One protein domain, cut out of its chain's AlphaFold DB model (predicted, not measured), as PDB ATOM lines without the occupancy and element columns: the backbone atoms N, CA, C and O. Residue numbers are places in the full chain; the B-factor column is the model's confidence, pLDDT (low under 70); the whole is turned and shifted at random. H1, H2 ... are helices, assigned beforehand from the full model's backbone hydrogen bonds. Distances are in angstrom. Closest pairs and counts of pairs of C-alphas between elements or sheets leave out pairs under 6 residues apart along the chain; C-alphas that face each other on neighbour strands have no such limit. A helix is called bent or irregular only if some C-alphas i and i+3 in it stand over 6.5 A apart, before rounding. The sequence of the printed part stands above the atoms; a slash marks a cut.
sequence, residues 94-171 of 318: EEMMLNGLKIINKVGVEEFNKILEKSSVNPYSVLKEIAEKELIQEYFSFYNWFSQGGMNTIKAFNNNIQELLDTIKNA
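Overview. This is residues 94 to 171 of the 318 residues of the protein "Metallophos domain-containing protein" of bacterium (UniProt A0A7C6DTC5). A long helix, H5, with a kink of 80 degrees near residue 149, runs through much of the domain; short H1 and H2 pack on it, H3 crosses nearby, and H4 and H6 lie toward opposite ends of the domain. The compact, all-helix printed part has 78 residues with six named helices, H1 to H6, a radius of gyration of the C-alphas of 11.7 A and spans of 35 by 22 by 22 A.

Along the chain. H1, residues 94 to 100, begins at C-alpha 94 (164.161, 71.769, 112.389). H2 is residues 102 to 107, H3 109 to 121, H4 123 to 128. H5, residues 133 to 156, measures 30.8 A and is irregular, C-alphas 148 and 151 being 7.9 A apart. H6, residues 161 to 170, ends at C-alpha 170 (156.740, 76.761, 124.780).

Arrangement. H1 touches H5 at a steep tilt of 48 degrees; closest C-alphas, Gly 100 and Phe 142, 3.6 A. H2 touches H5 residues 135 to 142 alone; closest C-alphas, Ile 103 and Glu 138, 5.4 A. H3 touches H4 with residues 115 to 119 alone; closest C-alphas, Ile 115 and Val 126, 6.4 A. H3 and H6 only just touch, with 3 pairs of C-alphas within 8 A; closest, Val 109 and Gln 162, 7.0 A. Every O i to N i+4 pair is within hydrogen-bond range in H1 and H6, against 1 of 2 in H2, 8 of 9 in H3, 18 of 20 in H5 and 0 of 2 in H4, where 2 of 3 O i to N i+3 pairs are.

Size, cuts and confidence. The farthest C-alphas, Lys 128 and Ala 171, are 35.8 A apart. The printed part has no cut, its five links are tight, and Ala 131 has pLDDT under 70.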
ATOM      1  N   GLU A  94     164.271  70.915 111.199       97.75
ATOM      2  CA  GLU A  94     164.161  71.769 112.389       97.75
ATOM      3  C   GLU A  94     165.239  72.856 112.410       97.75
ATOM      4  O   GLU A  94     164.949  73.995 112.781       97.75
ATOM      5  N   GLU A  95     166.474  72.537 112.014       96.25
ATOM      6  CA  GLU A  95     167.562  73.517 111.937       96.25
ATOM      7  C   GLU A  95     167.239  74.627 110.927       96.25
ATOM      8  O   GLU A  95     167.322  75.816 111.253       96.25
ATOM      9  N   MET A  96     166.778  74.247 109.734       94.69
ATOM     10  CA  MET A  96     166.303  75.163 108.701       94.69
ATOM     11  C   MET A  96     165.134  76.024 109.178       94.69
ATOM     12  O   MET A  96     165.162  77.235 108.967       94.69
ATOM     13  N   MET A  97     164.137  75.435 109.845       95.75
ATOM     14  CA  MET A  97     162.998  76.170 110.396       95.75
ATOM     15  C   MET A  97     163.456  77.199 111.433       95.75
ATOM     16  O   MET A  97     163.126  78.379 111.330       95.75
ATOM     17  N   LEU A  98     164.235  76.772 112.431       94.19
ATOM     18  CA  LEU A  98     164.699  77.643 113.512       94.19
ATOM     19  C   LEU A  98     165.580  78.781 112.986       94.19
ATOM     20  O   LEU A  98     165.481  79.905 113.478       94.19
ATOM     21  N   ASN A  99     166.416  78.511 111.980       91.31
ATOM     22  CA  ASN A  99     167.204  79.533 111.299       91.31
ATOM     23  C   ASN A  99     166.319  80.462 110.457       91.31
ATOM     24  O   ASN A  99     166.439  81.676 110.573       91.31
ATOM     25  N   GLY A 100     165.392  79.916 109.670       90.00
ATOM     26  CA  GLY A 100     164.492  80.683 108.815       90.00
ATOM     27  C   GLY A 100     163.575  81.624 109.596       90.00
ATOM     28  O   GLY A 100     163.364  82.760 109.185       90.00
ATOM     29  N   LEU A 101     163.082  81.211 110.764       90.94
ATOM     30  CA  LEU A 101     162.201  82.038 111.596       90.94
ATOM     31  C   LEU A 101     162.926  83.214 112.284       90.94
ATOM     32  O   LEU A 101     162.258  84.114 112.797       90.94
ATOM     33  N   LYS A 102     164.269  83.286 112.256       89.25
ATOM     34  CA  LYS A 102     165.030  84.426 112.811       89.25
ATOM     35  C   LYS A 102     164.685  85.750 112.140       89.25
ATOM     36  O   LYS A 102     164.740  86.786 112.804       89.25
ATOM     37  N   ILE A 103     164.289  85.726 110.864       88.81
ATOM     38  CA  ILE A 103     163.857  86.932 110.152       88.81
ATOM     39  C   ILE A 103     162.714  87.646 110.883       88.81
ATOM     40  O   ILE A 103     162.699  88.872 110.942       88.81
ATOM     41  N   ILE A 104     161.806  86.895 111.519       89.06
ATOM     42  CA  ILE A 104     160.641  87.449 112.217       89.06
ATOM     43  C   ILE A 104     161.069  88.290 113.419       89.06
ATOM     44  O   ILE A 104     160.467  89.327 113.681       89.06
ATOM     45  N   ASN A 105     162.148  87.911 114.108       84.69
ATOM     46  CA  ASN A 105     162.685  88.703 115.218       84.69
ATOM     47  C   ASN A 105     163.213  90.071 114.754       84.69
ATOM     48  O   ASN A 105     163.280  90.996 115.557       84.69
ATOM     49  N   LYS A 106     163.591  90.201 113.474       84.75
ATOM     50  CA  LYS A 106     164.107  91.446 112.890       84.75
ATOM     51  C   LYS A 106     162.993  92.331 112.330       84.75
ATOM     52  O   LYS A 106     163.044  93.541 112.514       84.75
ATOM     53  N   VAL A 107     162.001  91.744 111.655       87.81
ATOM     54  CA  VAL A 107     160.956  92.507 110.933       87.81
ATOM     55  C   VAL A 107     159.605  92.563 111.652       87.81
ATOM     56  O   VAL A 107     158.770  93.402 111.329       87.81
ATOM     57  N   GLY A 108     159.377  91.698 112.641       89.31
ATOM     58  CA  GLY A 108     158.085  91.529 113.303       89.31
ATOM     59  C   GLY A 108     157.095  90.676 112.499       89.31
ATOM     60  O   GLY A 108     157.225  90.482 111.292       89.31
ATOM     61  N   VAL A 109     156.076  90.146 113.181       90.31
ATOM     62  CA  VAL A 109     155.098  89.209 112.590       90.31
ATOM     63  C   VAL A 109     154.264  89.858 111.485       90.31
ATOM     64  O   VAL A 109     154.025  89.238 110.451       90.31
ATOM     65  N   GLU A 110     153.835  91.109 111.671       89.00
ATOM     66  CA  GLU A 110     153.013  91.816 110.682       89.00
ATOM     67  C   GLU A 110     153.748  92.005 109.353       89.00
ATOM     68  O   GLU A 110     153.195  91.716 108.292       89.00
ATOM     69  N   GLU A 111     155.002  92.456 109.401       88.31
ATOM     70  CA  GLU A 111     155.807  92.656 108.196       88.31
ATOM     71  C   GLU A 111     156.182  91.322 107.553       88.31
ATOM     72  O   GLU A 111     156.107  91.166 106.335       88.31
ATOM     73  N   PHE A 112     156.487  90.314 108.371       88.44
ATOM     74  CA  PHE A 112     156.746  88.971 107.879       88.44
ATOM     75  C   PHE A 112     155.551  88.372 107.125       88.44
ATOM     76  O   PHE A 112     155.740  87.751 106.082       88.44
ATOM     77  N   ASN A 113     154.316  88.597 107.581       88.19
ATOM     78  CA  ASN A 113     153.128  88.138 106.856       88.19
ATOM     79  C   ASN A 113     153.012  88.780 105.461       88.19
ATOM     80  O   ASN A 113     152.642  88.098 104.506       88.19
ATOM     81  N   LYS A 114     153.406  90.053 105.302       86.94
ATOM     82  CA  LYS A 114     153.476  90.696 103.975       86.94
ATOM     83  C   LYS A 114     154.569  90.076 103.106       86.94
ATOM     84  O   LYS A 114     154.354  89.850 101.914       86.94
ATOM     85  N   ILE A 115     155.734  89.782 103.692       84.75
ATOM     86  CA  ILE A 115     156.831  89.072 103.014       84.75
ATOM     87  C   ILE A 115     156.351  87.701 102.523       84.75
ATOM     88  O   ILE A 115     156.619  87.330 101.378       84.75
ATOM     89  N   LEU A 116     155.625  86.961 103.361       84.56
ATOM     90  CA  LEU A 116     155.088  85.636 103.061       84.56
ATOM     91  C   LEU A 116     154.099  85.663 101.885       84.56
ATOM     92  O   LEU A 116     154.221  84.862 100.951       84.56
ATOM     93  N   GLU A 117     153.158  86.611 101.896       85.06
ATOM     94  CA  GLU A 117     152.173  86.797 100.826       85.06
ATOM     95  C   GLU A 117     152.857  87.078  99.479       85.06
ATOM     96  O   GLU A 117     152.582  86.412  98.478       85.06
ATOM     97  N   LYS A 118     153.835  87.993  99.460       82.12
ATOM     98  CA  LYS A 118     154.602  88.333  98.249       82.12
ATOM     99  C   LYS A 118     155.473  87.180  97.759       82.12
ATOM    100  O   LYS A 118     155.521  86.911  96.558       82.12
ATOM    101  N   SER A 119     156.131  86.472  98.677       79.44
ATOM    102  CA  SER A 119     157.001  85.330  98.356       79.44
ATOM    103  C   SER A 119     156.241  84.185  97.698       79.44
ATOM    104  O   SER A 119     156.792  83.500  96.839       79.44
ATOM    105  N   SER A 120     154.970  84.009  98.068       75.12
ATOM    106  CA  SER A 120     154.078  83.003  97.483       75.12
ATOM    107  C   SER A 120     153.742  83.293  96.012       75.12
ATOM    108  O   SER A 120     153.401  82.374  95.271       75.12
ATOM    109  N   VAL A 121     153.864  84.553  95.574       80.19
ATOM    110  CA  VAL A 121     153.657  84.979  94.179       80.19
ATOM    111  C   VAL A 121     154.981  85.035  93.412       80.19
ATOM    112  O   VAL A 121     155.080  84.518  92.300       80.19
ATOM    113  N   ASN A 122     156.001  85.683  93.981       82.19
ATOM    114  CA  ASN A 122     157.345  85.768  93.412       82.19
ATOM    115  C   ASN A 122     158.384  86.000  94.527       82.19
ATOM    116  O   ASN A 122     158.426  87.106  95.078       82.19
ATOM    117  N   PRO A 123     159.285  85.042  94.808       82.06
ATOM    118  CA  PRO A 123     160.270  85.181  95.883       82.06
ATOM    119  C   PRO A 123     161.250  86.344  95.675       82.06
ATOM    120  O   PRO A 123     161.688  86.993  96.618       82.06
ATOM    121  N   TYR A 124     161.548  86.705  94.428       83.75
ATOM    122  CA  TYR A 124     162.464  87.808  94.132       83.75
ATOM    123  C   TYR A 124     161.812  89.189  94.274       83.75
ATOM    124  O   TYR A 124     162.513  90.202  94.257       83.75
ATOM    125  N   SER A 125     160.481  89.263  94.403       82.12
ATOM    126  CA  SER A 125     159.777  90.544  94.557       82.12
ATOM    127  C   SER A 125     160.105  91.231  95.885       82.12
ATOM    128  O   SER A 125     160.227  92.453  95.921       82.12
ATOM    129  N   VAL A 126     160.349  90.438  96.933       80.38
ATOM    130  CA  VAL A 126     160.687  90.904  98.284       80.38
ATOM    131  C   VAL A 126     162.061  91.589  98.321       80.38
ATOM    132  O   VAL A 126     162.272  92.540  99.068       80.38
ATOM    133  N   LEU A 127     162.987  91.183  97.445       80.75
ATOM    134  CA  LEU A 127     164.351  91.727  97.401       80.75
ATOM    135  C   LEU A 127     164.415  93.210  97.013       80.75
ATOM    136  O   LEU A 127     165.426  93.857  97.251       80.75
ATOM    137  N   LYS A 128     163.359  93.757  96.401       73.19
ATOM    138  CA  LYS A 128     163.287  95.193  96.083       73.19
ATOM    139  C   LYS A 128     162.988  96.055  97.310       73.19
ATOM    140  O   LYS A 128     163.206  97.261  97.263       73.19
ATOM    141  N   GLU A 129     162.462  95.445  98.365       71.19
ATOM    142  CA  GLU A 129     162.008  96.112  99.586       71.19
ATOM    143  C   GLU A 129     162.971  95.862 100.752       71.19
ATOM    144  O   GLU A 129     163.101  96.697 101.644       71.19
ATOM    145  N   ILE A 130     163.709  94.750 100.705       75.94
ATOM    146  CA  ILE A 130     164.794  94.451 101.633       75.94
ATOM    147  C   ILE A 130     166.084  95.118 101.131       75.94
ATOM    148  O   ILE A 130     166.750  94.612 100.231       75.94
ATOM    149  N   ALA A 131     166.448  96.257 101.726       67.00
ATOM    150  CA  ALA A 131     167.693  96.962 101.398       67.00
ATOM    151  C   ALA A 131     168.923  96.419 102.155       67.00
ATOM    152  O   ALA A 131     170.055  96.586 101.700       67.00
ATOM    153  N   GLU A 132     168.716  95.776 103.307       82.19
ATOM    154  CA  GLU A 132     169.792  95.305 104.186       82.19
ATOM    155  C   GLU A 132     170.279  93.906 103.791       82.19
ATOM    156  O   GLU A 132     169.500  92.955 103.701       82.19
ATOM    157  N   LYS A 133     171.594  93.759 103.584       77.19
ATOM    158  CA  LYS A 133     172.215  92.509 103.117       77.19
ATOM    159  C   LYS A 133     172.000  91.353 104.094       77.19
ATOM    160  O   LYS A 133     171.754  90.228 103.661       77.19
ATOM    161  N   GLU A 134     172.074  91.619 105.393       79.75
ATOM    162  CA  GLU A 134     171.814  90.637 106.444       79.75
ATOM    163  C   GLU A 134     170.372  90.125 106.366       79.75
ATOM    164  O   GLU A 134     170.127  88.930 106.518       79.75
ATOM    165  N   LEU A 135     169.414  91.003 106.071       84.94
ATOM    166  CA  LEU A 135     168.006  90.636 105.957       84.94
ATOM    167  C   LEU A 135     167.727  89.809 104.687       84.94
ATOM    168  O   LEU A 135     166.886  88.914 104.720       84.94
ATOM    169  N   ILE A 136     168.487  90.023 103.604       87.06
ATOM    170  CA  ILE A 136     168.439  89.174 102.398       87.06
ATOM    171  C   ILE A 136     168.862  87.735 102.722       87.06
ATOM    172  O   ILE A 136     168.228  86.788 102.259       87.06
ATOM    173  N   GLN A 137     169.924  87.549 103.514       86.62
ATOM    174  CA  GLN A 137     170.389  86.212 103.898       86.62
ATOM    175  C   GLN A 137     169.351  85.474 104.748       86.62
ATOM    176  O   GLN A 137     169.037  84.320 104.464       86.62
ATOM    177  N   GLU A 138     168.771  86.146 105.743       88.25
ATOM    178  CA  GLU A 138     167.699  85.577 106.572       88.25
ATOM    179  C   GLU A 138     166.458  85.244 105.736       88.25
ATOM    180  O   GLU A 138     165.840  84.197 105.924       88.25
ATOM    181  N   TYR A 139     166.126  86.097 104.762       90.75
ATOM    182  CA  TYR A 139     165.021  85.859 103.841       90.75
ATOM    183  C   TYR A 139     165.240  84.603 102.998       90.75
ATOM    184  O   TYR A 139     164.333  83.783 102.885       90.75
ATOM    185  N   PHE A 140     166.433  84.413 102.431       90.69
ATOM    186  CA  PHE A 140     166.724  83.206 101.660       90.69
ATOM    187  C   PHE A 140     166.790  81.951 102.532       90.69
ATOM    188  O   PHE A 140     166.339  80.901 102.082       90.69
ATOM    189  N   SER A 141     167.264  82.051 103.777       90.81
ATOM    190  CA  SER A 141     167.178  80.954 104.751       90.81
ATOM    191  C   SER A 141     165.723  80.566 105.021       90.81
ATOM    192  O   SER A 141     165.371  79.389 104.934       90.81
ATOM    193  N   PHE A 142     164.859  81.558 105.264       92.56
ATOM    194  CA  PHE A 142     163.421  81.347 105.399       92.56
ATOM    195  C   PHE A 142     162.815  80.724 104.139       92.56
ATOM    196  O   PHE A 142     162.114  79.722 104.231       92.56
ATOM    197  N   TYR A 143     163.087  81.286 102.961       92.06
ATOM    198  CA  TYR A 143     162.504  80.819 101.708       92.06
ATOM    199  C   TYR A 143     162.943  79.392 101.363       92.06
ATOM    200  O   TYR A 143     162.127  78.589 100.908       92.06
ATOM    201  N   ASN A 144     164.209  79.053 101.628       91.81
ATOM    202  CA  ASN A 144     164.721  77.699 101.467       91.81
ATOM    203  C   ASN A 144     163.888  76.707 102.289       91.81
ATOM    204  O   ASN A 144     163.349  75.755 101.733       91.81
ATOM    205  N   TRP A 145     163.688  76.987 103.577       94.12
ATOM    206  CA  TRP A 145     162.815  76.193 104.442       94.12
ATOM    207  C   TRP A 145     161.360  76.150 103.964       94.12
ATOM    208  O   TRP A 145     160.781  75.082 103.767       94.12
ATOM    209  N   PHE A 146     160.782  77.318 103.695       93.75
ATOM    210  CA  PHE A 146     159.399  77.466 103.262       93.75
ATOM    211  C   PHE A 146     159.081  76.623 102.019       93.75
ATOM    212  O   PHE A 146     158.062  75.928 101.982       93.75
ATOM    213  N   SER A 147     159.975  76.649 101.026       91.38
ATOM    214  CA  SER A 147     159.841  75.892  99.776       91.38
ATOM    215  C   SER A 147     160.049  74.382  99.943       91.38
ATOM    216  O   SER A 147     159.485  73.605  99.175       91.38
ATOM    217  N   GLN A 148     160.795  73.957 100.965       91.12
ATOM    218  CA  GLN A 148     161.078  72.551 101.269       91.12
ATOM    219  C   GLN A 148     160.069  71.912 102.235       91.12
ATOM    220  O   GLN A 148     160.325  70.841 102.777       91.12
ATOM    221  N   GLY A 149     158.894  72.522 102.399       93.56
ATOM    222  CA  GLY A 149     157.787  71.968 103.178       93.56
ATOM    223  C   GLY A 149     157.343  72.850 104.342       93.56
ATOM    224  O   GLY A 149     156.257  72.614 104.881       93.56
ATOM    225  N   GLY A 150     158.083  73.921 104.648       95.12
ATOM    226  CA  GLY A 150     157.704  74.895 105.672       95.12
ATOM    227  C   GLY A 150     156.346  75.557 105.416       95.12
ATOM    228  O   GLY A 150     155.626  75.879 106.360       95.12
ATOM    229  N   MET A 151     155.912  75.674 104.152       94.25
ATOM    230  CA  MET A 151     154.544  76.099 103.819       94.25
ATOM    231  C   MET A 151     153.480  75.213 104.485       94.25
ATOM    232  O   MET A 151     152.494  75.723 105.018       94.25
ATOM    233  N   ASN A 152     153.654  73.891 104.454       95.69
ATOM    234  CA  ASN A 152     152.704  72.965 105.064       95.69
ATOM    235  C   ASN A 152     152.821  72.969 106.589       95.69
ATOM    236  O   ASN A 152     151.797  72.879 107.262       95.69
ATOM    237  N   THR A 153     154.016  73.196 107.140       96.62
ATOM    238  CA  THR A 153     154.158  73.482 108.572       96.62
ATOM    239  C   THR A 153     153.367  74.719 108.970       96.62
ATOM    240  O   THR A 153     152.567  74.624 109.884       96.62
ATOM    241  N   ILE A 154     153.469  75.843 108.260       95.12
ATOM    242  CA  ILE A 154     152.681  77.052 108.568       95.12
ATOM    243  C   ILE A 154     151.167  76.783 108.470       95.12
ATOM    244  O   ILE A 154     150.400  77.203 109.341       95.12
ATOM    245  N   LYS A 155     150.719  76.024 107.461       95.62
ATOM    246  CA  LYS A 155     149.311  75.602 107.333       95.62
ATOM    247  C   LYS A 155     148.840  74.715 108.486       95.62
ATOM    248  O   LYS A 155     147.670  74.805 108.853       95.62
ATOM    249  N   ALA A 156     149.721  73.904 109.077       96.19
ATOM    250  CA  ALA A 156     149.408  73.084 110.249       96.19
ATOM    251  C   ALA A 156     148.935  73.926 111.447       96.19
ATOM    252  O   ALA A 156     148.180  73.433 112.280       96.19
ATOM    253  N   PHE A 157     149.345  75.196 111.489       96.19
ATOM    254  CA  PHE A 157     148.955  76.205 112.474       96.19
ATOM    255  C   PHE A 157     147.929  77.191 111.897       96.19
ATOM    256  O   PHE A 157     147.949  78.372 112.212       96.19
ATOM    257  N   ASN A 158     147.058  76.755 110.980       94.44
ATOM    258  CA  ASN A 158     146.028  77.595 110.352       94.44
ATOM    259  C   ASN A 158     146.574  78.866 109.662       94.44
ATOM    260  O   ASN A 158     145.875  79.873 109.568       94.44
ATOM    261  N   ASN A 159     147.816  78.828 109.165       91.81
ATOM    262  CA  ASN A 159     148.556  79.991 108.652       91.81
ATOM    263  C   ASN A 159     148.816  81.094 109.696       91.81
ATOM    264  O   ASN A 159     149.065  82.245 109.342       91.81
ATOM    265  N   ASN A 160     148.787  80.750 110.982       93.12
ATOM    266  CA  ASN A 160     149.069  81.652 112.085       93.12
ATOM    267  C   ASN A 160     150.533  81.521 112.528       93.12
ATOM    268  O   ASN A 160     150.903  80.649 113.315       93.12
ATOM    269  N   ILE A 161     151.379  82.426 112.030       92.56
ATOM    270  CA  ILE A 161     152.804  82.479 112.388       92.56
ATOM    271  C   ILE A 161     153.013  82.712 113.886       92.56
ATOM    272  O   ILE A 161     153.925  82.127 114.463       92.56
ATOM    273  N   GLN A 162     152.169  83.521 114.532       93.31
ATOM    274  CA  GLN A 162     152.292  83.766 115.968       93.31
ATOM    275  C   GLN A 162     152.063  82.472 116.762       93.31
ATOM    276  O   GLN A 162     152.842  82.155 117.654       93.31
ATOM    277  N   GLU A 163     151.062  81.676 116.379       95.25
ATOM    278  CA  GLU A 163     150.782  80.379 117.004       95.25
ATOM    279  C   GLU A 163     151.930  79.374 116.811       95.25
ATOM    280  O   GLU A 163     152.299  78.669 117.756       95.25
ATOM    281  N   LEU A 164     152.542  79.343 115.621       95.12
ATOM    282  CA  LEU A 164     153.750  78.551 115.359       95.12
ATOM    283  C   LEU A 164     154.896  78.966 116.296       95.12
ATOM    284  O   LEU A 164     155.501  78.111 116.945       95.12
ATOM    285  N   LEU A 165     155.177  80.269 116.401       94.19
ATOM    286  CA  LEU A 165     156.244  80.796 117.257       94.19
ATOM    287  C   LEU A 165     155.999  80.487 118.736       94.19
ATOM    288  O   LEU A 165     156.910  80.025 119.427       94.19
ATOM    289  N   ASP A 166     154.775  80.701 119.215       94.25
ATOM    290  CA  ASP A 166     154.400  80.421 120.599       94.25
ATOM    291  C   ASP A 166     154.492  78.925 120.902       94.25
ATOM    292  O   ASP A 166     154.981  78.535 121.964       94.25
ATOM    293  N   THR A 167     154.101  78.073 119.953       94.69
ATOM    294  CA  THR A 167     154.238  76.621 120.098       94.69
ATOM    295  C   THR A 167     155.704  76.212 120.173       94.69
ATOM    296  O   THR A 167     156.079  75.514 121.113       94.69
ATOM    297  N   ILE A 168     156.555  76.681 119.252       94.06
ATOM    298  CA  ILE A 168     157.996  76.373 119.253       94.06
ATOM    299  C   ILE A 168     158.649  76.825 120.563       94.06
ATOM    300  O   ILE A 168     159.397  76.069 121.180       94.06
ATOM    301  N   LYS A 169     158.344  78.044 121.017       92.31
ATOM    302  CA  LYS A 169     158.917  78.623 122.238       92.31
ATOM    303  C   LYS A 169     158.527  77.844 123.497       92.31
ATOM    304  O   LYS A 169     159.342  77.697 124.410       92.31
ATOM    305  N   ASN A 170     157.283  77.373 123.569       93.50
ATOM    306  CA  ASN A 170     156.740  76.761 124.780       93.50
ATOM    307  C   ASN A 170     156.908  75.236 124.826       93.50
ATOM    308  O   ASN A 170     156.984  74.680 125.925       93.50
ATOM    309  N   ALA A 171     157.019  74.569 123.678       95.19
ATOM    310  CA  ALA A 171     157.172  73.122 123.569       95.19
ATOM    311  C   ALA A 171     158.492  72.611 124.177       95.19
ATOM    312  O   ALA A 171     159.577  73.105 123.868       95.19
TER     313      ALA A 171